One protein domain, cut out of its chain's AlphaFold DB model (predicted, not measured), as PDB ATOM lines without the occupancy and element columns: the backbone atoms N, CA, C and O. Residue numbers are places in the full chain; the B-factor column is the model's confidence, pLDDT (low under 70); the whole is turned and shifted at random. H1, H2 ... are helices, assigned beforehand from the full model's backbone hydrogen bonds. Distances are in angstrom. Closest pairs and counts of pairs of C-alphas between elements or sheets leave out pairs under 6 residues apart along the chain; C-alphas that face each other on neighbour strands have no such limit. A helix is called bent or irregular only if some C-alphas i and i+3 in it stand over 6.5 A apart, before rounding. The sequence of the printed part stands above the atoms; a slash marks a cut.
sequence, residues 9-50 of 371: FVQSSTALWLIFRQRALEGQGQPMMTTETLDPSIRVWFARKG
ATOM      1  N   PHE A   9      43.743 -29.489 -31.984       33.84
ATOM      2  CA  PHE A   9      45.099 -30.065 -31.974       33.84
ATOM      3  C   PHE A   9      45.576 -30.346 -30.550       33.84
ATOM      4  O   PHE A   9      46.080 -31.431 -30.274       33.84
ATOM      5  N   VAL A  10      45.338 -29.391 -29.643       40.47
ATOM      6  CA  VAL A  10      45.593 -29.577 -28.213       40.47
ATOM      7  C   VAL A  10      44.612 -30.606 -27.674       40.47
ATOM      8  O   VAL A  10      45.019 -31.489 -26.953       40.47
ATOM      9  N   GLN A  11      43.356 -30.611 -28.122       47.38
ATOM     10  CA  GLN A  11      42.417 -31.663 -27.735       47.38
ATOM     11  C   GLN A  11      42.812 -33.057 -28.240       47.38
ATOM     12  O   GLN A  11      42.558 -34.009 -27.534       47.38
ATOM     13  N   SER A  12      43.455 -33.227 -29.401       52.50
ATOM     14  CA  SER A  12      43.893 -34.567 -29.827       52.50
ATOM     15  C   SER A  12      45.075 -35.068 -29.008       52.50
ATOM     16  O   SER A  12      45.026 -36.189 -28.529       52.50
ATOM     17  N   SER A  13      46.112 -34.255 -28.793       51.66
ATOM     18  CA  SER A  13      47.254 -34.679 -27.976       51.66
ATOM     19  C   SER A  13      46.927 -34.709 -26.484       51.66
ATOM     20  O   SER A  13      47.341 -35.636 -25.802       51.66
ATOM     21  N   THR A  14      46.146 -33.757 -25.973       61.06
ATOM     22  CA  THR A  14      45.686 -33.721 -24.579       61.06
ATOM     23  C   THR A  14      44.619 -34.775 -24.307       61.06
ATOM     24  O   THR A  14      44.731 -35.429 -23.282       61.06
ATOM     25  N   ALA A  15      43.635 -35.020 -25.184       69.38
ATOM     26  CA  ALA A  15      42.691 -36.125 -24.972       69.38
ATOM     27  C   ALA A  15      43.401 -37.473 -25.075       69.38
ATOM     28  O   ALA A  15      43.186 -38.305 -24.206       69.38
ATOM     29  N   LEU A  16      44.298 -37.681 -26.049       71.56
ATOM     30  CA  LEU A  16      45.105 -38.906 -26.104       71.56
ATOM     31  C   LEU A  16      45.984 -39.053 -24.859       71.56
ATOM     32  O   LEU A  16      46.030 -40.128 -24.276       71.56
ATOM     33  N   TRP A  17      46.627 -37.979 -24.401       72.88
ATOM     34  CA  TRP A  17      47.399 -37.994 -23.160       72.88
ATOM     35  C   TRP A  17      46.528 -38.312 -21.941       72.88
ATOM     36  O   TRP A  17      46.938 -39.110 -21.107       72.88
ATOM     37  N   LEU A  18      45.322 -37.743 -21.841       75.19
ATOM     38  CA  LEU A  18      44.376 -38.038 -20.762       75.19
ATOM     39  C   LEU A  18      43.881 -39.489 -20.825       75.19
ATOM     40  O   LEU A  18      43.813 -40.136 -19.786       75.19
ATOM     41  N   ILE A  19      43.601 -40.015 -22.021       79.44
ATOM     42  CA  ILE A  19      43.233 -41.421 -22.242       79.44
ATOM     43  C   ILE A  19      44.384 -42.337 -21.805       79.44
ATOM     44  O   ILE A  19      44.173 -43.257 -21.020       79.44
ATOM     45  N   PHE A  20      45.616 -42.076 -22.255       78.19
ATOM     46  CA  PHE A  20      46.783 -42.884 -21.887       78.19
ATOM     47  C   PHE A  20      47.100 -42.799 -20.395       78.19
ATOM     48  O   PHE A  20      47.389 -43.814 -19.765       78.19
ATOM     49  N   ARG A  21      47.001 -41.603 -19.808       82.06
ATOM     50  CA  ARG A  21      47.176 -41.400 -18.371       82.06
ATOM     51  C   ARG A  21      46.128 -42.167 -17.575       82.06
ATOM     52  O   ARG A  21      46.489 -42.802 -16.592       82.06
ATOM     53  N   GLN A  22      44.863 -42.123 -17.985       83.69
ATOM     54  CA  GLN A  22      43.814 -42.869 -17.301       83.69
ATOM     55  C   GLN A  22      44.042 -44.377 -17.409       83.69
ATOM     56  O   GLN A  22      43.963 -45.057 -16.398       83.69
ATOM     57  N   ARG A  23      44.424 -44.893 -18.581       77.00
ATOM     58  CA  ARG A  23      44.757 -46.317 -18.745       77.00
ATOM     59  C   ARG A  23      45.904 -46.757 -17.828       77.00
ATOM     60  O   ARG A  23      45.852 -47.835 -17.247       77.00
ATOM     61  N   ALA A  24      46.924 -45.914 -17.659       77.81
ATOM     62  CA  ALA A  24      48.010 -46.181 -16.717       77.81
ATOM     63  C   ALA A  24      47.521 -46.204 -15.255       77.81
ATOM     64  O   ALA A  24      47.981 -47.026 -14.469       77.81
ATOM     65  N   LEU A  25      46.580 -45.326 -14.896       79.88
ATOM     66  CA  LEU A  25      45.959 -45.293 -13.570       79.88
ATOM     67  C   LEU A  25      45.066 -46.518 -13.319       79.88
ATOM     68  O   LEU A  25      45.098 -47.081 -12.227       79.88
ATOM     69  N   GLU A  26      44.307 -46.965 -14.318       88.38
ATOM     70  CA  GLU A  26      43.493 -48.188 -14.251       88.38
ATOM     71  C   GLU A  26      44.359 -49.425 -13.996       88.38
ATOM     72  O   GLU A  26      44.025 -50.245 -13.143       88.38
ATOM     73  N   GLY A  27      45.533 -49.506 -14.634       79.44
ATOM     74  CA  GLY A  27      46.533 -50.543 -14.347       79.44
ATOM     75  C   GLY A  27      47.076 -50.518 -12.909       79.44
ATOM     76  O   GLY A  27      47.620 -51.512 -12.441       79.44
ATOM     77  N   GLN A  28      46.900 -49.409 -12.182       90.44
ATOM     78  CA  GLN A  28      47.246 -49.264 -10.761       90.44
ATOM     79  C   GLN A  28      46.039 -49.486  -9.829       90.44
ATOM     80  O   GLN A  28      46.109 -49.169  -8.643       90.44
ATOM     81  N   GLY A  29      44.919 -50.003 -10.349       89.88
ATOM     82  CA  GLY A  29      43.703 -50.272  -9.583       89.88
ATOM     83  C   GLY A  29      42.774 -49.066  -9.411       89.88
ATOM     84  O   GLY A  29      41.860 -49.119  -8.588       89.88
ATOM     85  N   GLN A  30      42.982 -47.971 -10.157       90.25
ATOM     86  CA  GLN A  30      42.008 -46.875 -10.193       90.25
ATOM     87  C   GLN A  30      40.733 -47.291 -10.944       90.25
ATOM     88  O   GLN A  30      40.792 -48.155 -11.823       90.25
ATOM     89  N   PRO A  31      39.579 -46.666 -10.640       89.19
ATOM     90  CA  PRO A  31      38.332 -46.956 -11.333       89.19
ATOM     91  C   PRO A  31      38.445 -46.752 -12.846       89.19
ATOM     92  O   PRO A  31      39.027 -45.767 -13.313       89.19
ATOM     93  N   MET A  32      37.835 -47.673 -13.591       85.75
ATOM     94  CA  MET A  32      37.783 -47.622 -15.046       85.75
ATOM     95  C   MET A  32      37.020 -46.384 -15.526       85.75
ATOM     96  O   MET A  32      36.016 -45.980 -14.932       85.75
ATOM     97  N   MET A  33      37.497 -45.776 -16.609       82.38
ATOM     98  CA  MET A  33      36.820 -44.668 -17.259       82.38
ATOM     99  C   MET A  33      35.485 -45.155 -17.822       82.38
ATOM    100  O   MET A  33      35.431 -46.075 -18.635       82.38
ATOM    101  N   THR A  34      34.399 -44.515 -17.408       83.94
ATOM    102  CA  THR A  34      33.051 -44.768 -17.911       83.94
ATOM    103  C   THR A  34      32.578 -43.576 -18.730       83.94
ATOM    104  O   THR A  34      33.155 -42.486 -18.682       83.94
ATOM    105  N   THR A  35      31.486 -43.752 -19.471       72.88
ATOM    106  CA  THR A  35      30.795 -42.659 -20.172       72.88
ATOM    107  C   THR A  35      30.410 -41.516 -19.239       72.88
ATOM    108  O   THR A  35      30.389 -40.371 -19.675       72.88
ATOM    109  N   GLU A  36      30.183 -41.793 -17.955       75.44
ATOM    110  CA  GLU A  36      29.837 -40.803 -16.934       75.44
ATOM    111  C   GLU A  36      31.060 -40.095 -16.342       75.44
ATOM    112  O   GLU A  36      30.984 -38.905 -16.037       75.44
ATOM    113  N   THR A  37      32.200 -40.784 -16.228       80.19
ATOM    114  CA  THR A  37      33.445 -40.228 -15.663       80.19
ATOM    115  C   THR A  37      34.400 -39.668 -16.718       80.19
ATOM    116  O   THR A  37      35.398 -39.034 -16.381       80.19
ATOM    117  N   LEU A  38      34.074 -39.852 -17.999       79.19
ATOM    118  CA  LEU A  38      34.808 -39.332 -19.146       79.19
ATOM    119  C   LEU A  38      34.955 -37.807 -19.077       79.19
ATOM    120  O   LEU A  38      33.948 -37.087 -19.054       79.19
ATOM    121  N   ASP A  39      36.203 -37.331 -19.124       77.38
ATOM    122  CA  ASP A  39      36.514 -35.903 -19.213       77.38
ATOM    123  C   ASP A  39      35.788 -35.282 -20.425       77.38
ATOM    124  O   ASP A  39      35.821 -35.860 -21.522       77.38
ATOM    125  N   PRO A  40      35.144 -34.109 -20.275       70.12
ATOM    126  CA  PRO A  40      34.421 -33.453 -21.364       70.12
ATOM    127  C   PRO A  40      35.247 -33.283 -22.648       70.12
ATOM    128  O   PRO A  40      34.718 -33.413 -23.752       70.12
ATOM    129  N   SER A  41      36.559 -33.064 -22.529       64.81
ATOM    130  CA  SER A  41      37.469 -32.929 -23.672       64.81
ATOM    131  C   SER A  41      37.631 -34.237 -24.445       64.81
ATOM    132  O   SER A  41      37.771 -34.211 -25.669       64.81
ATOM    133  N   ILE A  42      37.595 -35.376 -23.749       73.31
ATOM    134  CA  ILE A  42      37.677 -36.709 -24.350       73.31
ATOM    135  C   ILE A  42      36.345 -37.071 -25.017       73.31
ATOM    136  O   ILE A  42      36.351 -37.590 -26.130       73.31
ATOM    137  N   ARG A  43      35.199 -36.724 -24.412       70.56
ATOM    138  CA  ARG A  43      33.875 -36.924 -25.042       70.56
ATOM    139  C   ARG A  43      33.754 -36.169 -26.360       70.56
ATOM    140  O   ARG A  43      33.364 -36.739 -27.374       70.56
ATOM    141  N   VAL A  44      34.160 -34.899 -26.364       65.31
ATOM    142  CA  VAL A  44      34.211 -34.078 -27.583       65.31
ATOM    143  C   VAL A  44      35.159 -34.694 -28.616       65.31
ATOM    144  O   VAL A  44      34.874 -34.662 -29.813       65.31
ATOM    145  N   TRP A  45      36.277 -35.281 -28.177       76.31
ATOM    146  CA  TRP A  45      37.191 -35.991 -29.068       76.31
ATOM    147  C   TRP A  45      36.548 -37.244 -29.689       76.31
ATOM    148  O   TRP A  45      36.617 -37.398 -30.908       76.31
ATOM    149  N   PHE A  46      35.870 -38.086 -28.901       69.94
ATOM    150  CA  PHE A  46      35.163 -39.283 -29.376       69.94
ATOM    151  C   PHE A  46      34.013 -38.954 -30.334       69.94
ATOM    152  O   PHE A  46      33.962 -39.505 -31.435       69.94
ATOM    153  N   ALA A  47      33.160 -37.986 -29.993       66.12
ATOM    154  CA  ALA A  47      32.067 -37.545 -30.860       66.12
ATOM    155  C   ALA A  47      32.583 -37.085 -32.239       66.12
ATOM    156  O   ALA A  47      32.030 -37.441 -33.276       66.12
ATOM    157  N   ARG A  48      33.725 -36.381 -32.277       59.81
ATOM    158  CA  ARG A  48      34.388 -35.961 -33.528       59.81
ATOM    159  C   ARG A  48      34.989 -37.108 -34.339       59.81
ATOM    160  O   ARG A  48      35.246 -36.938 -35.530       59.81
ATOM    161  N   LYS A  49      35.260 -38.256 -33.719       65.94
ATOM    162  CA  LYS A  49      35.674 -39.482 -34.416       65.94
ATOM    163  C   LYS A  49      34.483 -40.322 -34.888       65.94
ATOM    164  O   LYS A  49      34.708 -41.295 -35.599       65.94
ATOM    165  N   GLY A  50      33.259 -39.898 -34.570       64.44
ATOM    166  CA  GLY A  50      32.019 -40.568 -34.952       64.44
ATOM    167  C   GLY A  50      31.439 -41.486 -33.876       64.44
ATOM    168  O   GLY A  50      30.512 -42.216 -34.188       64.44
TER     169      GLY A  50
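This is residues 9 to 50 of the 371 residues of an uncharacterized protein of Monosporascus sp. MC13-8B (UniProt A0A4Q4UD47). One long helix, H1, has a shorter helix, H2, packed crosswise on residues 11 to 19 of it, and between the two the chain folds back in a long looping link, residues 27 to 39. The printed part has 42 residues with two named helices, H1 and then H2 along the chain, and no named strand. The class is all helix, with 28 of the 42 residues in the helices. The whole is compact, with a radius of gyration of the C-alphas of 10.4 A, and spans 29 by 20 by 14 A.

H1, residues 9 to 26, touches H2, residues 40 to 49, with its residues 11 to 19 alone. Their closest C-alphas are those of Ala 15 and Ile 42, 5.1 A apart. The centres of H1 and H2 are 11.5 A apart. The two run opposite ways at a steep tilt of 68 degrees, only just short of about perpendicular. In H1 and H2 every O i to N i+4 pair is within hydrogen-bond range.

H1 begins at C-alpha 9, at (45.099, -30.065, -31.974), and ends at C-alpha 26, at (43.493, -48.188, -14.251), 25.4 A away. H2 runs from Pro 40 to Lys 49, 14.4 A from first to last C-alpha, and ends at C-alpha 49, at (35.674, -39.482, -34.416). Neither helix is bent.

The two C-alphas farthest apart are those of Phe 9 and Gly 29, 30.2 A. The printed part has no cut. The link from H1 to H2, 13 residues, is long, and its C-alphas lie 6 to 16 A from the mean of the C-alphas. The mean pLDDT of the printed part is 72.5; the model's confidence is low, under 70, at residues 9 to 15, 41, 44 and 46 to 50.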